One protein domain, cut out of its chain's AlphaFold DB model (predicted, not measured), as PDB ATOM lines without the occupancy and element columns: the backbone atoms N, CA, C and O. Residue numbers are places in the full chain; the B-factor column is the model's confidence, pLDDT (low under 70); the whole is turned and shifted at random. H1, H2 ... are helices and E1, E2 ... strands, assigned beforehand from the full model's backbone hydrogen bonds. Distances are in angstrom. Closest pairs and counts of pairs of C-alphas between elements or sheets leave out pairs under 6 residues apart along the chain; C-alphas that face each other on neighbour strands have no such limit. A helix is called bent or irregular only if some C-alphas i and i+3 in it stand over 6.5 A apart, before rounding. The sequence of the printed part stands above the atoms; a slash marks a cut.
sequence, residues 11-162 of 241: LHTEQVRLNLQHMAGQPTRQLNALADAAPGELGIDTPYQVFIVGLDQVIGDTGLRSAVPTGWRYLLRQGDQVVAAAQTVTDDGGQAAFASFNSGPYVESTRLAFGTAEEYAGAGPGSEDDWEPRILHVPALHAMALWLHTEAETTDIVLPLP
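What this domain is: This is residues 11 to 162 of the 241 residues of an uncharacterized protein of Nocardioidaceae bacterium (UniProt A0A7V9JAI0). One strongly twisted sheet of seven strands makes the core, curled round the long helix H4 on one face and round H1 on the other. Two short helices, H2 and H3, sit together beyond one end of the sheet in the excursion between E1 and E2, while residues 25 to 42 make a long loop after H1. The printed part has 152 residues with four named helices and seven named strands, in the order H1 E1 H2 H3 E2 E3 E4 H4 E5 E6 E7; the sheet is mixed, in the order E4 E3 E2 E1 E5 E6 E7, and the class is mixed, helices and strands. The whole is compact, with a radius of gyration of the C-alphas of 16.4 A and spans of 50 by 37 by 27 A.

How they stand to each other: H1, residues 11 to 24, is on a sheet that runs E4, residues 96 to 102, E3, residues 81 to 90, E2, residues 68 to 78, E1, residues 43 to 52, E5, residues 132 to 138, E6, residues 143 to 149, and E7, residues 157 to 161. The sheet curls round H1; the closest C-alphas of H1 and E4 are those of His 12 and Ala 96, 5.2 A apart. H1 and E1 are near each other, with 8 pairs of C-alphas within 10 A. E1 bends by 61 degrees at residue 46. H2, residues 55 to 59, is not on the sheet and touches H3, residues 63 to 66, only at the corner, where the C-alphas of Gln 57 and Gly 63, their closest, are 5.5 A apart. H3 only grazes the sheet, with residues 64 to 66. E2 and E1 are antiparallel at 156 degrees, with N 50 and O 71 2.8 A apart, within hydrogen-bond range. E2, E3 and E4 form a meander, each strand the antiparallel neighbour of the one before; E2 and E3 are a hairpin with N 74 and O 86 2.8 A apart, and E3 and E4 another with N 87 and O 100 2.8 A apart. The sheet also curls round H4, residues 105 to 123, on the opposite face from H1, which gives three layers, helices on both faces of a sheet. The closest C-alphas of H4 and E3 are those of Ala 84 and Val 107, 6.0 A apart, and those of H4 and E7 are Ser 109 and Leu 161, 5.6 A apart. H1 and H4 are apart. E1 and E5 are parallel at 61 degrees, with N 51 and O 135 2.8 A apart. E5, E6 and E7 form a second meander; N 134 and O 147 are 2.8 A apart in the hairpin of E5 and E6, and N 146 and O 159 are 2.8 A apart in that of E6 and E7. In H1, H2 and H4 every O i to N i+4 pair is within hydrogen-bond range; H3 is too short for such a pair.

Where its parts are: H1 begins at C-alpha 11, (137.477, 108.211, 138.148), and is 19.9 A long. E1 is 26.0 A long. H2 and H3 are 6.3 A and 6.2 A long; H3 is neither bent nor irregular, but only just. E2, the longest strand by residues, is 31.0 A long, E3 28.0 A and E4 18.1 A. H4, the longest helix, is 27.1 A long and begins at C-alpha 105, (112.136, 107.356, 148.533). E5 is 18.8 A long, E6 18.1 A and E7 12.8 A, ending at C-alpha 161, (113.652, 116.067, 149.127).

The domain as a whole: The two C-alphas farthest apart are those of Pro 27 and Glu 153, 51.6 A. The printed part has no cut. The link from H1 to E1, 18 residues, is long. The mean pLDDT of the printed part is 84.8; residues 27 to 32, 35 to 36, 60 to 62, 122 to 129 and 152 to 154 are under 70.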
ATOM      1  N   LEU A  11     137.231 109.177 137.080       95.88
ATOM      2  CA  LEU A  11     137.477 108.211 138.148       95.88
ATOM      3  C   LEU A  11     136.233 107.952 139.008       95.88
ATOM      4  O   LEU A  11     135.959 106.798 139.320       95.88
ATOM      5  N   HIS A  12     135.441 108.975 139.349       96.44
ATOM      6  CA  HIS A  12     134.208 108.757 140.119       96.44
ATOM      7  C   HIS A  12     133.202 107.913 139.331       96.44
ATOM      8  O   HIS A  12     132.614 106.977 139.869       96.44
ATOM      9  N   THR A  13     133.036 108.202 138.040       96.12
ATOM     10  CA  THR A  13     132.122 107.436 137.182       96.12
ATOM     11  C   THR A  13     132.624 106.004 136.986       96.12
ATOM     12  O   THR A  13     131.829 105.066 136.981       96.12
ATOM     13  N   GLU A  14     133.941 105.819 136.881       96.06
ATOM     14  CA  GLU A  14     134.550 104.496 136.758       96.06
ATOM     15  C   GLU A  14     134.360 103.647 138.019       96.06
ATOM     16  O   GLU A  14     133.988 102.481 137.915       96.06
ATOM     17  N   GLN A  15     134.491 104.236 139.213       96.44
ATOM     18  CA  GLN A  15     134.197 103.540 140.471       96.44
ATOM     19  C   GLN A  15     132.767 102.985 140.504       96.44
ATOM     20  O   GLN A  15     132.557 101.853 140.941       96.44
ATOM     21  N   VAL A  16     131.778 103.731 140.001       95.62
ATOM     22  CA  VAL A  16     130.392 103.239 139.910       95.62
ATOM     23  C   VAL A  16     130.279 102.082 138.920       95.62
ATOM     24  O   VAL A  16     129.675 101.061 139.250       95.62
ATOM     25  N   ARG A  17     130.881 102.200 137.728       94.56
ATOM     26  CA  ARG A  17     130.843 101.144 136.702       94.56
ATOM     27  C   ARG A  17     131.475  99.846 137.183       94.56
ATOM     28  O   ARG A  17     130.855  98.794 137.051       94.56
ATOM     29  N   LEU A  18     132.668  99.921 137.771       94.25
ATOM     30  CA  LEU A  18     133.378  98.755 138.294       94.25
ATOM     31  C   LEU A  18     132.572  98.059 139.394       94.25
ATOM     32  O   LEU A  18     132.458  96.835 139.390       94.25
ATOM     33  N   ASN A  19     131.951  98.824 140.297       93.31
ATOM     34  CA  ASN A  19     131.122  98.246 141.354       93.31
ATOM     35  C   ASN A  19     129.820  97.636 140.813       93.31
ATOM     36  O   ASN A  19     129.429  96.562 141.267       93.31
ATOM     37  N   LEU A  20     129.176  98.240 139.808       91.38
ATOM     38  CA  LEU A  20     128.019  97.632 139.136       91.38
ATOM     39  C   LEU A  20     128.386  96.312 138.442       91.38
ATOM     40  O   LEU A  20     127.678  95.319 138.603       91.38
ATOM     41  N   GLN A  21     129.516  96.271 137.729       89.81
ATOM     42  CA  GLN A  21     130.016  95.054 137.078       89.81
ATOM     43  C   GLN A  21     130.360  93.964 138.091       89.81
ATOM     44  O   GLN A  21     129.977  92.808 137.912       89.81
ATOM     45  N   HIS A  22     131.047  94.330 139.176       88.19
ATOM     46  CA  HIS A  22     131.370  93.400 140.250       88.19
ATOM     47  C   HIS A  22     130.099  92.782 140.850       88.19
ATOM     48  O   HIS A  22     130.062  91.579 141.102       88.19
ATOM     49  N   MET A  23     129.036  93.578 141.006       83.75
ATOM     50  CA  MET A  23     127.746  93.116 141.525       83.75
ATOM     51  C   MET A  23     126.938  92.280 140.533       83.75
ATOM     52  O   MET A  23     126.202  91.397 140.962       83.75
ATOM     53  N   ALA A  24     127.086  92.489 139.224       81.81
ATOM     54  CA  ALA A  24     126.391  91.688 138.215       81.81
ATOM     55  C   ALA A  24     126.766  90.192 138.269       81.81
ATOM     56  O   ALA A  24     125.969  89.343 137.879       81.81
ATOM     57  N   GLY A  25     127.963  89.862 138.771       72.94
ATOM     58  CA  GLY A  25     128.415  88.482 138.985       72.94
ATOM     59  C   GLY A  25     128.034  87.878 140.344       72.94
ATOM     60  O   GLY A  25     128.351  86.716 140.592       72.94
ATOM     61  N   GLN A  26     127.390  88.644 141.229       72.69
ATOM     62  CA  GLN A  26     127.009  88.216 142.577       72.69
ATOM     63  C   GLN A  26     125.511  87.876 142.643       72.69
ATOM     64  O   GLN A  26     124.708  88.457 141.913       72.69
ATOM     65  N   PRO A  27     125.080  86.962 143.532       65.00
ATOM     66  CA  PRO A  27     123.659  86.719 143.748       65.00
ATOM     67  C   PRO A  27     122.972  87.986 144.289       65.00
ATOM     68  O   PRO A  27     123.247  88.427 145.405       65.00
ATOM     69  N   THR A  28     122.024  88.533 143.518       60.78
ATOM     70  CA  THR A  28     121.347  89.834 143.727       60.78
ATOM     71  C   THR A  28     120.729  90.018 145.119       60.78
ATOM     72  O   THR A  28     120.597  91.139 145.605       60.78
ATOM     73  N   ARG A  29     120.414  88.917 145.820       56.06
ATOM     74  CA  ARG A  29     119.888  88.919 147.199       56.06
ATOM     75  C   ARG A  29     120.817  89.551 148.241       56.06
ATOM     76  O   ARG A  29     120.359  89.813 149.347       56.06
ATOM     77  N   GLN A  30     122.098  89.764 147.937       59.03
ATOM     78  CA  GLN A  30     123.040  90.348 148.896       59.03
ATOM     79  C   GLN A  30     122.928  91.877 149.027       59.03
ATOM     80  O   GLN A  30     123.434  92.433 150.000       59.03
ATOM     81  N   LEU A  31     122.228  92.563 148.115       61.16
ATOM     82  CA  LEU A  31     122.040  94.013 148.180       61.16
ATOM     83  C   LEU A  31     120.562  94.380 148.245       61.16
ATOM     84  O   LEU A  31     119.903  94.464 147.217       61.16
ATOM     85  N   ASN A  32     120.068  94.739 149.433       68.62
ATOM     86  CA  ASN A  32     118.733  95.342 149.578       68.62
ATOM     87  C   ASN A  32     118.543  96.566 148.660       68.62
ATOM     88  O   ASN A  32     117.440  96.822 148.188       68.62
ATOM     89  N   ALA A  33     119.618  97.311 148.379       76.25
ATOM     90  CA  ALA A  33     119.574  98.488 147.515       76.25
ATOM     91  C   ALA A  33     119.334  98.167 146.029       76.25
ATOM     92  O   ALA A  33     118.827  99.017 145.308       76.25
ATOM     93  N   LEU A  34     119.697  96.968 145.564       79.31
ATOM     94  CA  LEU A  34     119.567  96.552 144.161       79.31
ATOM     95  C   LEU A  34     118.723  95.276 144.017       79.31
ATOM     96  O   LEU A  34     118.733  94.666 142.956       79.31
ATOM     97  N   ALA A  35     118.025  94.851 145.073       68.62
ATOM     98  CA  ALA A  35     117.413  93.523 145.168       68.62
ATOM     99  C   ALA A  35     116.407  93.233 144.042       68.62
ATOM    100  O   ALA A  35     116.312  92.093 143.592       68.62
ATOM    101  N   ASP A  36     115.718  94.275 143.571       68.69
ATOM    102  CA  ASP A  36     114.712  94.202 142.508       68.69
ATOM    103  C   ASP A  36     115.251  94.647 141.133       68.69
ATOM    104  O   ASP A  36     114.495  94.748 140.171       68.69
ATOM    105  N   ALA A  37     116.557  94.914 141.024       76.19
ATOM    106  CA  ALA A  37     117.218  95.373 139.807       76.19
ATOM    107  C   ALA A  37     118.220  94.331 139.282       76.19
ATOM    108  O   ALA A  37     118.804  93.572 140.051       76.19
ATOM    109  N   ALA A  38     118.472  94.322 137.971       80.19
ATOM    110  CA  ALA A  38     119.565  93.557 137.367       80.19
ATOM    111  C   ALA A  38     120.805  94.464 137.232       80.19
ATOM    112  O   ALA A  38     120.832  95.289 136.318       80.19
ATOM    113  N   PRO A  39     121.842  94.361 138.095       80.25
ATOM    114  CA  PRO A  39     122.922  95.357 138.146       80.25
ATOM    115  C   PRO A  39     123.689  95.529 136.829       80.25
ATOM    116  O   PRO A  39     124.131  96.632 136.521       80.25
ATOM    117  N   GLY A  40     123.816  94.458 136.037       78.62
ATOM    118  CA  GLY A  40     124.472  94.488 134.724       78.62
ATOM    119  C   GLY A  40     123.673  95.192 133.621       78.62
ATOM    120  O   GLY A  40     124.233  95.496 132.573       78.62
ATOM    121  N   GLU A  41     122.390  95.468 133.853       85.06
ATOM    122  CA  GLU A  41     121.496  96.150 132.909       85.06
ATOM    123  C   GLU A  41     121.228  97.608 133.312       85.06
ATOM    124  O   GLU A  41     120.503  98.321 132.617       85.06
ATOM    125  N   LEU A  42     121.796  98.065 134.435       88.75
ATOM    126  CA  LEU A  42     121.558  99.411 134.938       88.75
ATOM    127  C   LEU A  42     122.325 100.462 134.134       88.75
ATOM    128  O   LEU A  42     123.552 100.433 134.026       88.75
ATOM    129  N   GLY A  43     121.584 101.444 133.628       90.50
ATOM    130  CA  GLY A  43     122.137 102.681 133.091       90.50
ATOM    131  C   GLY A  43     122.534 103.644 134.209       90.50
ATOM    132  O   GLY A  43     121.878 103.703 135.249       90.50
ATOM    133  N   ILE A  44     123.594 104.421 133.982       92.75
ATOM    134  CA  ILE A  44     124.031 105.506 134.870       92.75
ATOM    135  C   ILE A  44     123.562 106.837 134.276       92.75
ATOM    136  O   ILE A  44     123.886 107.138 133.127       92.75
ATOM    137  N   ASP A  45     122.843 107.625 135.070       90.31
ATOM    138  CA  ASP A  45     122.380 108.965 134.701       90.31
ATOM    139  C   ASP A  45     123.368 110.082 135.012       90.31
ATOM    140  O   ASP A  45     124.456 109.859 135.548       90.31
ATOM    141  N   THR A  46     122.952 111.304 134.661       85.12
ATOM    142  CA  THR A  46     123.634 112.546 135.002       85.12
ATOM    143  C   THR A  46     124.029 112.549 136.486       85.12
ATOM    144  O   THR A  46     123.165 112.408 137.356       85.12
ATOM    145  N   PRO A  47     125.330 112.677 136.789       93.12
ATOM    146  CA  PRO A  47     125.816 112.759 138.155       93.12
ATOM    147  C   PRO A  47     125.554 114.135 138.753       93.12
ATOM    148  O   PRO A  47     125.639 115.153 138.069       93.12
ATOM    149  N   TYR A  48     125.329 114.161 140.061       93.94
ATOM    150  CA  TYR A  48     125.142 115.391 140.819       93.94
ATOM    151  C   TYR A  48     126.112 115.439 141.988       93.94
ATOM    152  O   TYR A  48     126.252 114.460 142.731       93.94
ATOM    153  N   GLN A  49     126.794 116.570 142.144       96.56
ATOM    154  CA  GLN A  49     127.755 116.739 143.223       96.56
ATOM    155  C   GLN A  49     127.022 116.788 144.565       96.56
ATOM    156  O   GLN A  49     125.996 117.455 144.708       96.56
ATOM    157  N   VAL A  50     127.537 116.050 145.542       96.88
ATOM    158  CA  VAL A  50     126.996 115.987 146.898       96.88
ATOM    159  C   VAL A  50     127.795 116.922 147.785       96.88
ATOM    160  O   VAL A  50     129.020 116.822 147.855       96.88
ATOM    161  N   PHE A  51     127.077 117.783 148.488       96.44
ATOM    162  CA  PHE A  51     127.586 118.680 149.503       96.44
ATOM    163  C   PHE A  51     127.041 118.274 150.867       96.44
ATOM    164  O   PHE A  51     125.855 117.964 151.001       96.44
ATOM    165  N   ILE A  52     127.896 118.300 151.884       94.38
ATOM    166  CA  ILE A  52     127.494 118.104 153.278       94.38
ATOM    167  C   ILE A  52     127.582 119.432 154.013       94.38
ATOM    168  O   ILE A  52     128.551 120.173 153.861       94.38
ATOM    169  N   VAL A  53     126.575 119.705 154.838       91.81
ATOM    170  CA  VAL A  53     126.576 120.823 155.781       91.81
ATOM    171  C   VAL A  53     126.207 120.325 157.179       91.81
ATOM    172  O   VAL A  53     125.338 119.462 157.347       91.81
ATOM    173  N   GLY A  54     126.911 120.839 158.184       87.75
ATOM    174  CA  GLY A  54     126.660 120.585 159.597       87.75
ATOM    175  C   GLY A  54     125.403 121.296 160.093       87.75
ATOM    176  O   GLY A  54     125.002 122.338 159.576       87.75
ATOM    177  N   LEU A  55     124.752 120.734 161.112       84.56
ATOM    178  CA  LEU A  55     123.525 121.316 161.670       84.56
ATOM    179  C   LEU A  55     123.768 122.699 162.294       84.56
ATOM    180  O   LEU A  55     122.953 123.602 162.143       84.56
ATOM    181  N   ASP A  56     124.897 122.857 162.977       82.56
ATOM    182  CA  ASP A  56     125.373 124.114 163.552       82.56
ATOM    183  C   ASP A  56     125.527 125.206 162.489       82.56
ATOM    184  O   ASP A  56     125.121 126.347 162.698       82.56
ATOM    185  N   GLN A  57     126.035 124.833 161.319       80.81
ATOM    186  CA  GLN A  57     126.239 125.736 160.196       80.81
ATOM    187  C   GLN A  57     124.932 126.119 159.489       80.81
ATOM    188  O   GLN A  57     124.792 127.253 159.038       80.81
ATOM    189  N   VAL A  58     123.965 125.196 159.419       75.19
ATOM    190  CA  VAL A  58     122.613 125.476 158.897       75.19
ATOM    191  C   VAL A  58     121.854 126.451 159.802       75.19
ATOM    192  O   VAL A  58     121.071 127.255 159.302       75.19
ATOM    193  N   ILE A  59     122.055 126.369 161.121       75.19
ATOM    194  CA  ILE A  59     121.369 127.217 162.112       75.19
ATOM    195  C   ILE A  59     122.084 128.567 162.301       75.19
ATOM    196  O   ILE A  59     121.441 129.549 162.669       75.19
ATOM    197  N   GLY A  60     123.399 128.618 162.080       69.00
ATOM    198  CA  GLY A  60     124.211 129.827 162.211       69.00
ATOM    199  C   GLY A  60     124.214 130.735 160.975       69.00
ATOM    200  O   GLY A  60     123.588 130.458 159.955       69.00
ATOM    201  N   ASP A  61     124.995 131.815 161.052       66.06
ATOM    202  CA  ASP A  61     125.045 132.862 160.017       66.06
ATOM    203  C   ASP A  61     125.835 132.462 158.758       66.06
ATOM    204  O   ASP A  61     125.798 133.156 157.742       66.06
ATOM    205  N   THR A  62     126.584 131.355 158.807       68.56
ATOM    206  CA  THR A  62     127.391 130.884 157.668       68.56
ATOM    207  C   THR A  62     126.528 130.214 156.597       68.56
ATOM    208  O   THR A  62     126.846 130.296 155.408       68.56
ATOM    209  N   GLY A  63     125.426 129.574 157.007       76.06
ATOM    210  CA  GLY A  63     124.448 128.950 156.121       76.06
ATOM    211  C   GLY A  63     125.061 127.971 155.113       76.06
ATOM    212  O   GLY A  63     126.067 127.307 155.374       76.06
ATOM    213  N   LEU A  64     124.464 127.912 153.919       82.06
ATOM    214  CA  LEU A  64     124.854 126.996 152.837       82.06
ATOM    215  C   LEU A  64     126.268 127.233 152.294       82.06
ATOM    216  O   LEU A  64     126.859 126.324 151.724       82.06
ATOM    217  N   ARG A  65     126.848 128.420 152.507       82.56
ATOM    218  CA  ARG A  65     128.208 128.750 152.043       82.56
ATOM    219  C   ARG A  65     129.296 127.930 152.735       82.56
ATOM    220  O   ARG A  65     130.418 127.871 152.250       82.56
ATOM    221  N   SER A  66     128.971 127.321 153.871       86.69
ATOM    222  CA  SER A  66     129.856 126.403 154.593       86.69
ATOM    223  C   SER A  66     129.777 124.957 154.098       86.69
ATOM    224  O   SER A  66     130.556 124.122 154.555       86.69
ATOM    225  N   ALA A  67     128.839 124.645 153.196       92.12
ATOM    226  CA  ALA A  67     128.665 123.298 152.686       92.12
ATOM    227  C   ALA A  67     129.900 122.877 151.881       92.12
ATOM    228  O   ALA A  67     130.380 123.614 151.019       92.12
ATOM    229  N   VAL A  68     130.403 121.674 152.146       93.62
ATOM    230  CA  VAL A  68     131.620 121.154 151.514       93.62
ATOM    231  C   VAL A  68     131.280 120.054 150.515       93.62
ATOM    232  O   VAL A  68     130.454 119.195 150.833       93.62
ATOM    233  N   PRO A  69     131.900 120.036 149.323       95.44
ATOM    234  CA  PRO A  69     131.713 118.943 148.384       95.44
ATOM    235  C   PRO A  69     132.367 117.681 148.947       95.44
ATOM    236  O   PRO A  69     133.540 117.687 149.310       95.44
ATOM    237  N   THR A  70     131.616 116.585 149.006       95.31
ATOM    238  CA  THR A  70     132.109 115.309 149.548       95.31
ATOM    239  C   THR A  70     132.195 114.212 148.503       95.31
ATOM    240  O   THR A  70     132.836 113.190 148.735       95.31
ATOM    241  N   GLY A  71     131.527 114.383 147.363       96.06
ATOM    242  CA  GLY A  71     131.493 113.367 146.325       96.06
ATOM    243  C   GLY A  71     130.356 113.557 145.340       96.06
ATOM    244  O   GLY A  71     129.946 114.681 145.057       96.06
ATOM    245  N   TRP A  72     129.847 112.447 144.814       97.56
ATOM    246  CA  TRP A  72     128.899 112.444 143.705       97.56
ATOM    247  C   TRP A  72     127.801 111.414 143.916       97.56
ATOM    248  O   TRP A  72     128.040 110.323 144.435       97.56
ATOM    249  N   ARG A  73     126.591 111.757 143.481       96.19
ATOM    250  CA  ARG A  73     125.424 110.880 143.461       96.19
ATOM    251  C   ARG A  73     125.009 110.641 142.016       96.19
ATOM    252  O   ARG A  73     124.824 111.587 141.262       96.19
ATOM    253  N   TYR A  74     124.831 109.376 141.668       96.00
ATOM    254  CA  TYR A  74     124.440 108.917 140.340       96.00
ATOM    255  C   TYR A  74     123.088 108.232 140.447       96.00
ATOM    256  O   TYR A  74     122.953 107.299 141.237       96.00
ATOM    257  N   LEU A  75     122.097 108.666 139.674       94.25
ATOM    258  CA  LEU A  75     120.847 107.920 139.553       94.25
ATOM    259  C   LEU A  75     121.071 106.705 138.642       94.25
ATOM    260  O   LEU A  75     121.815 106.777 137.663       94.25
ATOM    261  N   LEU A  76     120.481 105.569 139.009       94.25
ATOM    262  CA  LEU A  76     120.605 104.311 138.283       94.25
ATOM    263  C   LEU A  76     119.252 103.932 137.696       94.25
ATOM    264  O   LEU A  76     118.262 103.829 138.431       94.25
ATOM    265  N   ARG A  77     119.217 103.707 136.383       92.19
ATOM    266  CA  ARG A  77     117.993 103.395 135.643       92.19
ATOM    267  C   ARG A  77     117.937 101.959 135.169       92.19
ATOM    268  O   ARG A  77     118.928 101.422 134.688       92.19
ATOM    269  N   GLN A  78     116.738 101.394 135.212       89.62
ATOM    270  CA  GLN A  78     116.372 100.195 134.472       89.62
ATOM    271  C   GLN A  78     115.277 100.580 133.471       89.62
ATOM    272  O   GLN A  78     114.148 100.892 133.856       89.62
ATOM    273  N   GLY A  79     115.628 100.633 132.184       87.19
ATOM    274  CA  GLY A  79     114.774 101.261 131.174       87.19
ATOM    275  C   GLY A  79     114.517 102.738 131.505       87.19
ATOM    276  O   GLY A  79     115.461 103.509 131.679       87.19
ATOM    277  N   ASP A  80     113.244 103.114 131.641       84.44
ATOM    278  CA  ASP A  80     112.825 104.491 131.948       84.44
ATOM    279  C   ASP A  80     112.645 104.771 133.450       84.44
ATOM    280  O   ASP A  80     112.338 105.897 133.839       84.44
ATOM    281  N   GLN A  81     112.814 103.763 134.309       86.75
ATOM    282  CA  GLN A  81     112.598 103.898 135.751       86.75
ATOM    283  C   GLN A  81     113.922 104.085 136.484       86.75
ATOM    284  O   GLN A  81     114.850 103.297 136.301       86.75
ATOM    285  N   VAL A  82     114.002 105.093 137.355       90.50
ATOM    286  CA  VAL A  82     115.121 105.233 138.295       90.50
ATOM    287  C   VAL A  82     114.853 104.326 139.494       90.50
ATOM    288  O   VAL A  82     113.907 104.543 140.246       90.50
ATOM    289  N   VAL A  83     115.688 103.306 139.674       90.88
ATOM    290  CA  VAL A  83     115.463 102.234 140.660       90.88
ATOM    291  C   VAL A  83     116.400 102.319 141.864       90.88
ATOM    292  O   VAL A  83     116.069 101.846 142.950       90.88
ATOM    293  N   ALA A  84     117.560 102.951 141.698       93.12
ATOM    294  CA  ALA A  84     118.566 103.085 142.742       93.12
ATOM    295  C   ALA A  84     119.422 104.338 142.521       93.12
ATOM    296  O   ALA A  84     119.290 105.040 141.517       93.12
ATOM    297  N   ALA A  85     120.325 104.615 143.454       94.44
ATOM    298  CA  ALA A  85     121.411 105.553 143.236       94.44
ATOM    299  C   ALA A  85     122.736 105.001 143.764       94.44
ATOM    300  O   ALA A  85     122.778 104.340 144.801       94.44
ATOM    301  N   ALA A  86     123.822 105.326 143.074       96.12
ATOM    302  CA  ALA A  86     125.179 105.109 143.551       96.12
ATOM    303  C   ALA A  86     125.736 106.396 144.159       96.12
ATOM    304  O   ALA A  86     125.379 107.500 143.741       96.12
ATOM    305  N   GLN A  87     126.634 106.257 145.125       96.12
ATOM    306  CA  GLN A  87     127.414 107.362 145.657       96.12
ATOM    307  C   GLN A  87     128.899 107.038 145.628       96.12
ATOM    308  O   GLN A  87     129.321 105.928 145.963       96.12
ATOM    309  N   THR A  88     129.683 108.039 145.259       97.69
ATOM    310  CA  THR A  88     131.135 108.047 145.417       97.69
ATOM    311  C   THR A  88     131.531 109.212 146.301       97.69
ATOM    312  O   THR A  88     130.803 110.201 146.395       97.69
ATOM    313  N   VAL A  89     132.675 109.085 146.956       96.88
ATOM    314  CA  VAL A  89     133.280 110.128 147.785       96.88
ATOM    315  C   VAL A  89     134.685 110.428 147.298       96.88
ATOM    316  O   VAL A  89     135.274 109.644 146.550       96.88
ATOM    317  N   THR A  90     135.205 111.578 147.701       94.56
ATOM    318  CA  THR A  90     136.638 111.852 147.652       94.56
ATOM    319  C   THR A  90     137.224 111.465 149.006       94.56
ATOM    320  O   THR A  90     136.767 111.971 150.028       94.56
ATOM    321  N   ASP A  91     138.167 110.525 149.022       90.19
ATOM    322  CA  ASP A  91     138.830 110.090 150.253       90.19
ATOM    323  C   ASP A  91     139.864 111.114 150.753       90.19
ATOM    324  O   ASP A  91     140.148 112.119 150.095       90.19
ATOM    325  N   ASP A  92     140.455 110.851 151.921       87.56
ATOM    326  CA  ASP A  92     141.463 111.727 152.539       87.56
ATOM    327  C   ASP A  92     142.722 111.910 151.665       87.56
ATOM    328  O   ASP A  92     143.464 112.879 151.825       87.56
ATOM    329  N   GLY A  93     142.969 110.991 150.724       88.19
ATOM    330  CA  GLY A  93     144.046 111.061 149.733       88.19
ATOM    331  C   GLY A  93     143.664 111.815 148.454       88.19
ATOM    332  O   GLY A  93     144.444 111.837 147.496       88.19
ATOM    333  N   GLY A  94     142.469 112.410 148.407       88.62
ATOM    334  CA  GLY A  94     141.946 113.114 147.240       88.62
ATOM    335  C   GLY A  94     141.504 112.188 146.104       88.62
ATOM    336  O   GLY A  94     141.296 112.660 144.986       88.62
ATOM    337  N   GLN A  95     141.389 110.881 146.350       93.06
ATOM    338  CA  GLN A  95     141.032 109.898 145.333       93.06
ATOM    339  C   GLN A  95     139.532 109.616 145.332       93.06
ATOM    340  O   GLN A  95     138.853 109.657 146.358       93.06
ATOM    341  N   ALA A  96     139.002 109.313 144.149       96.06
ATOM    342  CA  ALA A  96     137.620 108.883 144.008       96.06
ATOM    343  C   ALA A  96     137.455 107.454 144.542       96.06
ATOM    344  O   ALA A  96     138.080 106.523 144.029       96.06
ATOM    345  N   ALA A  97     136.556 107.274 145.504       96.50
ATOM    346  CA  ALA A  97     136.223 105.980 146.083       96.50
ATOM    347  C   ALA A  97     134.717 105.710 145.997       96.50
ATOM    348  O   ALA A  97     133.887 106.612 146.143       96.50
ATOM    349  N   PHE A  98     134.346 104.452 145.764       96.12
ATOM    350  CA  PHE A  98     132.953 104.029 145.875       96.12
ATOM    351  C   PHE A  98     132.503 104.048 147.340       96.12
ATOM    352  O   PHE A  98     133.214 103.550 148.209       96.12
ATOM    353  N   ALA A  99     131.316 104.599 147.605       94.19
ATOM    354  CA  ALA A  99     130.765 104.682 148.954       94.19
ATOM    355  C   ALA A  99     129.585 103.730 149.162       94.19
ATOM    356  O   ALA A  99     129.587 102.947 150.108       94.19
ATOM    357  N   SER A 100     128.548 103.806 148.319       92.94
ATOM    358  CA  SER A 100     127.353 102.975 148.507       92.94
ATOM    359  C   SER A 100     126.446 102.893 147.283       92.94
ATOM    360  O   SER A 100     126.464 103.757 146.404       92.94
ATOM    361  N   PHE A 101     125.586 101.872 147.284       92.81
ATOM    362  CA  PHE A 101     124.316 101.885 146.564       92.81
ATOM    363  C   PHE A 101     123.184 102.127 147.562       92.81
ATOM    364  O   PHE A 101     123.202 101.597 148.672       92.81
ATOM    365  N   ASN A 102     122.179 102.897 147.162       89.94
ATOM    366  CA  ASN A 102     120.970 103.123 147.941       89.94
ATOM    367  C   ASN A 102     119.723 102.966 147.065       89.94
ATOM    368  O   ASN A 102     119.746 103.249 145.869       89.94
ATOM    369  N   SER A 103     118.634 102.543 147.695       88.38
ATOM    370  CA  SER A 103     117.284 102.552 147.137       88.38
ATOM    371  C   SER A 103     116.339 103.278 148.089       88.38
ATOM    372  O   SER A 103     116.712 103.657 149.204       88.38
ATOM    373  N   GLY A 104     115.104 103.487 147.640       86.50
ATOM    374  CA  GLY A 104     114.043 104.058 148.459       86.50
ATOM    375  C   GLY A 104     113.676 105.493 148.075       86.50
ATOM    376  O   GLY A 104     114.027 105.973 146.995       86.50
ATOM    377  N   PRO A 105     112.929 106.197 148.940       85.75
ATOM    378  CA  PRO A 105     112.136 107.356 148.533       85.75
ATOM    379  C   PRO A 105     112.973 108.550 148.071       85.75
ATOM    380  O   PRO A 105     112.517 109.324 147.233       85.75
ATOM    381  N   TYR A 106     114.206 108.692 148.555       88.12
ATOM    382  CA  TYR A 106     115.089 109.767 148.114       88.12
ATOM    383  C   TYR A 106     115.587 109.611 146.680       88.12
ATOM    384  O   TYR A 106     115.910 110.616 146.056       88.12
ATOM    385  N   VAL A 107     115.669 108.388 146.147       90.62
ATOM    386  CA  VAL A 107     116.062 108.158 144.749       90.62
ATOM    387  C   VAL A 107     115.037 108.809 143.824       90.62
ATOM    388  O   VAL A 107     115.379 109.686 143.033       90.62
ATOM    389  N   GLU A 108     113.769 108.462 144.021       88.12
ATOM    390  CA  GLU A 108     112.664 109.004 143.235       88.12
ATOM    391  C   GLU A 108     112.434 110.495 143.511       88.12
ATOM    392  O   GLU A 108     112.224 111.282 142.591       88.12
ATOM    393  N   SER A 109     112.554 110.923 144.770       90.00
ATOM    394  CA  SER A 109     112.404 112.338 145.129       90.00
ATOM    395  C   SER A 109     113.490 113.214 144.511       90.00
ATOM    396  O   SER A 109     113.201 114.337 144.111       90.00
ATOM    397  N   THR A 110     114.716 112.693 144.378       91.31
ATOM    398  CA  THR A 110     115.790 113.378 143.646       91.31
ATOM    399  C   THR A 110     115.373 113.580 142.190       91.31
ATOM    400  O   THR A 110     115.361 114.712 141.716       91.31
ATOM    401  N   ARG A 111     114.955 112.510 141.499       89.50
ATOM    402  CA  ARG A 111     114.510 112.563 140.097       89.50
ATOM    403  C   ARG A 111     113.396 113.594 139.882       89.50
ATOM    404  O   ARG A 111     113.464 114.390 138.949       89.50
ATOM    405  N   LEU A 112     112.385 113.592 140.752       89.00
ATOM    406  CA  LEU A 112     111.265 114.534 140.688       89.00
ATOM    407  C   LEU A 112     111.712 115.985 140.898       89.00
ATOM    408  O   LEU A 112     111.311 116.855 140.131       89.00
ATOM    409  N   ALA A 113     112.564 116.240 141.896       89.19
ATOM    410  CA  ALA A 113     113.061 117.584 142.177       89.19
ATOM    411  C   ALA A 113     113.858 118.167 141.002       89.19
ATOM    412  O   ALA A 113     113.717 119.351 140.704       89.19
ATOM    413  N   PHE A 114     114.640 117.337 140.307       86.94
ATOM    414  CA  PHE A 114     115.346 117.751 139.095       86.94
ATOM    415  C   PHE A 114     114.400 118.127 137.960       86.94
ATOM    416  O   PHE A 114     114.572 119.193 137.380       86.94
ATOM    417  N   GLY A 115     113.361 117.326 137.705       85.69
ATOM    418  CA  GLY A 115     112.336 117.683 136.718       85.69
ATOM    419  C   GLY A 115     111.667 119.024 137.039       85.69
ATOM    420  O   GLY A 115     111.561 119.889 136.175       85.69
ATOM    421  N   THR A 116     111.305 119.256 138.306       84.06
ATOM    422  CA  THR A 116     110.753 120.549 138.750       84.06
ATOM    423  C   THR A 116     111.745 121.704 138.570       84.06
ATOM    424  O   THR A 116     111.353 122.796 138.162       84.06
ATOM    425  N   ALA A 117     113.030 121.485 138.859       84.38
ATOM    426  CA  ALA A 117     114.066 122.499 138.688       84.38
ATOM    427  C   ALA A 117     114.315 122.842 137.209       84.38
ATOM    428  O   ALA A 117     114.487 124.015 136.878       84.38
ATOM    429  N   GLU A 118     114.290 121.851 136.317       82.94
ATOM    430  CA  GLU A 118     114.403 122.053 134.867       82.94
ATOM    431  C   GLU A 118     113.215 122.847 134.309       82.94
ATOM    432  O   GLU A 118     113.411 123.788 133.537       82.94
ATOM    433  N   GLU A 119     111.992 122.528 134.739       79.62
ATOM    434  CA  GLU A 119     110.791 123.294 134.384       79.62
ATOM    435  C   GLU A 119     110.888 124.748 134.867       79.62
ATOM    436  O   GLU A 119     110.600 125.680 134.110       79.62
ATOM    437  N   TYR A 120     111.354 124.961 136.103       74.88
ATOM    438  CA  TYR A 120     111.546 126.293 136.678       74.88
ATOM    439  C   TYR A 120     112.595 127.112 135.912       74.88
ATOM    440  O   TYR A 120     112.304 128.226 135.466       74.88
ATOM    441  N   ALA A 121     113.782 126.541 135.679       71.62
ATOM    442  CA  ALA A 121     114.841 127.154 134.873       71.62
ATOM    443  C   ALA A 121     114.409 127.365 133.404       71.62
ATOM    444  O   ALA A 121     114.970 128.184 132.671       71.62
ATOM    445  N   GLY A 122     113.398 126.625 132.945       67.75
ATOM    446  CA  GLY A 122     112.716 126.794 131.665       67.75
ATOM    447  C   GLY A 122     111.768 127.993 131.582       67.75
ATOM    448  O   GLY A 122     111.670 128.592 130.513       67.75
ATOM    449  N   ALA A 123     111.076 128.335 132.674       57.75
ATOM    450  CA  ALA A 123     109.861 129.161 132.646       57.75
ATOM    451  C   ALA A 123     109.928 130.501 133.421       57.75
ATOM    452  O   ALA A 123     108.962 131.277 133.389       57.75
ATOM    453  N   GLY A 124     111.015 130.782 134.148       54.34
ATOM    454  CA  GLY A 124     111.139 131.956 135.025       54.34
ATOM    455  C   GLY A 124     111.654 133.247 134.347       54.34
ATOM    456  O   GLY A 124     112.532 133.175 133.491       54.34
ATOM    457  N   PRO A 125     111.158 134.447 134.729       42.25
ATOM    458  CA  PRO A 125     111.841 135.719 134.464       42.25
ATOM    459  C   PRO A 125     113.112 135.821 135.332       42.25
ATOM    460  O   PRO A 125     113.054 135.513 136.519       42.25
ATOM    461  N   GLY A 126     114.245 136.227 134.746       49.97
ATOM    462  CA  GLY A 126     115.590 136.008 135.320       49.97
ATOM    463  C   GLY A 126     116.338 134.827 134.681       49.97
ATOM    464  O   GLY A 126     117.263 134.273 135.260       49.97
ATOM    465  N   SER A 127     115.924 134.435 133.473       51.84
ATOM    466  CA  SER A 127     116.417 133.308 132.669       51.84
ATOM    467  C   SER A 127     117.883 133.398 132.205       51.84
ATOM    468  O   SER A 127     118.249 132.699 131.263       51.84
ATOM    469  N   GLU A 128     118.691 134.273 132.803       55.06
ATOM    470  CA  GLU A 128     120.126 134.425 132.522       55.06
ATOM    471  C   GLU A 128     121.010 133.743 133.580       55.06
ATOM    472  O   GLU A 128     122.202 133.572 133.342       55.06
ATOM    473  N   ASP A 129     120.442 133.309 134.712       61.66
ATOM    474  CA  ASP A 129     121.214 132.674 135.781       61.66
ATOM    475  C   ASP A 129     121.600 131.228 135.429       61.66
ATOM    476  O   ASP A 129     120.757 130.361 135.161       61.66
ATOM    477  N   ASP A 130     122.905 130.963 135.463       76.25
ATOM    478  CA  ASP A 130     123.504 129.649 135.257       76.25
ATOM    479  C   ASP A 130     123.397 128.805 136.534       76.25
ATOM    480  O   ASP A 130     124.349 128.680 137.302       76.25
ATOM    481  N   TRP A 131     122.219 128.219 136.760       85.25
ATOM    482  CA  TRP A 131     121.973 127.371 137.927       85.25
ATOM    483  C   TRP A 131     122.797 126.080 137.881       85.25
ATOM    484  O   TRP A 131     122.597 125.222 137.010       85.25
ATOM    485  N   GLU A 132     123.666 125.911 138.872       90.62
ATOM    486  CA  GLU A 132     124.390 124.679 139.148       90.62
ATOM    487  C   GLU A 132     123.600 123.837 140.162       90.62
ATOM    488  O   GLU A 132     123.489 124.205 141.336       90.62
ATOM    489  N   PRO A 133     123.023 122.696 139.755       92.56
ATOM    490  CA  PRO A 133     122.335 121.832 140.689       92.56
ATOM    491  C   PRO A 133     123.314 121.002 141.525       92.56
ATOM    492  O   PRO A 133     124.173 120.283 141.008       92.56
ATOM    493  N   ARG A 134     123.099 121.029 142.834       95.06
ATOM    494  CA  ARG A 134     123.870 120.325 143.856       95.06
ATOM    495  C   ARG A 134     122.927 119.521 144.745       95.06
ATOM    496  O   ARG A 134     121.801 119.930 145.013       95.06
ATOM    497  N   ILE A 135     123.373 118.375 145.243       95.62
ATOM    498  CA  ILE A 135     122.664 117.650 146.301       95.62
ATOM    499  C   ILE A 135     123.207 118.121 147.637       95.62
ATOM    500  O   ILE A 135     124.384 117.936 147.919       95.62
ATOM    501  N   LEU A 136     122.348 118.679 148.481       95.06
ATOM    502  CA  LEU A 136     122.685 119.025 149.852       95.06
ATOM    503  C   LEU A 136     122.247 117.895 150.782       95.06
ATOM    504  O   LEU A 136     121.077 117.513 150.797       95.06
ATOM    505  N   HIS A 137     123.170 117.377 151.580       93.38
ATOM    506  CA  HIS A 137     122.911 116.370 152.597       93.38
ATOM    507  C   HIS A 137     123.192 116.954 153.983       93.38
ATOM    508  O   HIS A 137     124.263 117.509 154.231       93.38
ATOM    509  N   VAL A 138     122.226 116.812 154.893       91.69
ATOM    510  CA  VAL A 138     122.339 117.220 156.298       91.69
ATOM    511  C   VAL A 138     122.243 115.961 157.164       91.69
ATOM    512  O   VAL A 138     121.141 115.587 157.582       91.69
ATOM    513  N   PRO A 139     123.369 115.266 157.428       90.44
ATOM    514  CA  PRO A 139     123.354 113.959 158.086       90.44
ATOM    515  C   PRO A 139     122.651 113.972 159.446       90.44
ATOM    516  O   PRO A 139     121.879 113.067 159.746       90.44
ATOM    517  N   ALA A 140     122.855 115.032 160.236       88.06
ATOM    518  CA  ALA A 140     122.264 115.189 161.567       88.06
ATOM    519  C   ALA A 140     120.725 115.259 161.566       88.06
ATOM    520  O   ALA A 140     120.101 114.994 162.588       88.06
ATOM    521  N   LEU A 141     120.115 115.614 160.429       87.25
ATOM    522  CA  LEU A 141     118.661 115.654 160.256       87.25
ATOM    523  C   LEU A 141     118.132 114.469 159.447       87.25
ATOM    524  O   LEU A 141     116.926 114.396 159.215       87.25
ATOM    525  N   HIS A 142     119.022 113.584 158.978       87.81
ATOM    526  CA  HIS A 142     118.717 112.577 157.965       87.81
ATOM    527  C   HIS A 142     117.901 113.174 156.811       87.81
ATOM    528  O   HIS A 142     116.894 112.610 156.406       87.81
ATOM    529  N   ALA A 143     118.300 114.356 156.333       88.50
ATOM    530  CA  ALA A 143     117.563 115.112 155.332       88.50
ATOM    531  C   ALA A 143     118.445 115.404 154.118       88.50
ATOM    532  O   ALA A 143     119.650 115.636 154.247       88.50
ATOM    533  N   MET A 144     117.825 115.431 152.941       92.25
ATOM    534  CA  MET A 144     118.461 115.863 151.702       92.25
ATOM    535  C   MET A 144     117.629 116.942 151.018       92.25
ATOM    536  O   MET A 144     116.414 117.009 151.198       92.25
ATOM    537  N   ALA A 145     118.287 117.773 150.222       93.12
ATOM    538  CA  ALA A 145     117.665 118.798 149.401       93.12
ATOM    539  C   ALA A 145     118.379 118.904 148.047       93.12
ATOM    540  O   ALA A 145     119.573 118.624 147.943       93.12
ATOM    541  N   LEU A 146     117.655 119.334 147.017       93.94
ATOM    542  CA  LEU A 146     118.250 119.870 145.800       93.94
ATOM    543  C   LEU A 146     118.576 121.346 146.046       93.94
ATOM    544  O   LEU A 146     117.693 122.131 146.380       93.94
ATOM    545  N   TRP A 147     119.843 121.707 145.911       93.06
ATOM    546  CA  TRP A 147     120.350 123.068 146.028       93.06
ATOM    547  C   TRP A 147     120.689 123.573 144.628       93.06
ATOM    548  O   TRP A 147     121.598 123.058 143.985       93.06
ATOM    549  N   LEU A 148     119.930 124.545 144.133       90.50
ATOM    550  CA  LEU A 148     120.250 125.257 142.901       90.50
ATOM    551  C   LEU A 148     121.118 126.445 143.283       90.50
ATOM    552  O   LEU A 148     120.635 127.416 143.869       90.50
ATOM    553  N   HIS A 149     122.404 126.308 142.998       88.12
ATOM    554  CA  HIS A 149     123.394 127.320 143.285       88.12
ATOM    555  C   HIS A 149     123.597 128.244 142.087       88.12
ATOM    556  O   HIS A 149     123.521 127.801 140.941       88.12
ATOM    557  N   THR A 150     123.877 129.512 142.355       84.12
ATOM    558  CA  THR A 150     124.233 130.507 141.342       84.12
ATOM    559  C   THR A 150     125.384 131.372 141.842       84.12
ATOM    560  O   THR A 150     125.461 131.709 143.021       84.12
ATOM    561  N   GLU A 151     126.280 131.737 140.928       76.38
ATOM    562  CA  GLU A 151     127.363 132.698 141.182       76.38
ATOM    563  C   GLU A 151     126.887 134.156 141.007       76.38
ATOM    564  O   GLU A 151     127.619 135.097 141.317       76.38
ATOM    565  N   ALA A 152     125.673 134.364 140.480       69.38
ATOM    566  CA  ALA A 152     125.089 135.690 140.302       69.38
ATOM    567  C   ALA A 152     124.689 136.323 141.650       69.38
ATOM    568  O   ALA A 152     124.624 135.661 142.682       69.38
ATOM    569  N   GLU A 153     124.346 137.617 141.652       60.00
ATOM    570  CA  GLU A 153     123.813 138.303 142.847       60.00
ATOM    571  C   GLU A 153     122.417 137.790 143.277       60.00
ATOM    572  O   GLU A 153     121.806 138.322 144.209       60.00
ATOM    573  N   THR A 154     121.892 136.763 142.605       65.94
ATOM    574  CA  THR A 154     120.637 136.102 142.946       65.94
ATOM    575  C   THR A 154     120.810 135.117 144.105       65.94
ATOM    576  O   THR A 154     121.902 134.685 144.460       65.94
ATOM    577  N   THR A 155     119.710 134.839 144.805       76.69
ATOM    578  CA  THR A 155     119.729 133.969 145.988       76.69
ATOM    579  C   THR A 155     119.601 132.509 145.571       76.69
ATOM    580  O   THR A 155     118.695 132.167 144.813       76.69
ATOM    581  N   ASP A 156     120.467 131.659 146.122       83.81
ATOM    582  CA  ASP A 156     120.376 130.202 146.010       83.81
ATOM    583  C   ASP A 156     118.972 129.676 146.353       83.81
ATOM    584  O   ASP A 156     118.304 130.163 147.271       83.81
ATOM    585  N   ILE A 157     118.549 128.613 145.668       84.56
ATOM    586  CA  ILE A 157     117.265 127.950 145.928       84.56
ATOM    587  C   ILE A 157     117.517 126.577 146.545       84.56
ATOM    588  O   ILE A 157     118.324 125.799 146.043       84.56
ATOM    589  N   VAL A 158     116.781 126.242 147.607       87.00
ATOM    590  CA  VAL A 158     116.834 124.922 148.251       87.00
ATOM    591  C   VAL A 158     115.461 124.262 148.227       87.00
ATOM    592  O   VAL A 158     114.482 124.800 148.742       87.00
ATOM    593  N   LEU A 159     115.408 123.060 147.658       88.12
ATOM    594  CA  LEU A 159     114.221 122.224 147.512       88.12
ATOM    595  C   LEU A 159     114.384 120.954 148.360       88.12
ATOM    596  O   LEU A 159     115.092 120.032 147.948       88.12
ATOM    597  N   PRO A 160     113.759 120.871 149.549       89.75
ATOM    598  CA  PRO A 160     113.824 119.677 150.386       89.75
ATOM    599  C   PRO A 160     113.297 118.439 149.653       89.75
ATOM    600  O   PRO A 160     112.200 118.457 149.094       89.75
ATOM    601  N   LEU A 161     114.057 117.347 149.694       89.81
ATOM    602  CA  LEU A 161     113.652 116.067 149.127       89.81
ATOM    603  C   LEU A 161     112.859 115.280 150.175       89.81
ATOM    604  O   LEU A 161     113.375 115.044 151.270       89.81
ATOM    605  N   PRO A 162     111.629 114.829 149.882       85.06
ATOM    606  CA  PRO A 162     110.945 113.905 150.768       85.06
ATOM    607  C   PRO A 162     111.690 112.552 150.861       85.06
ATOM    608  O   PRO A 162     112.305 112.105 149.895       85.06
TER     609      PRO A 162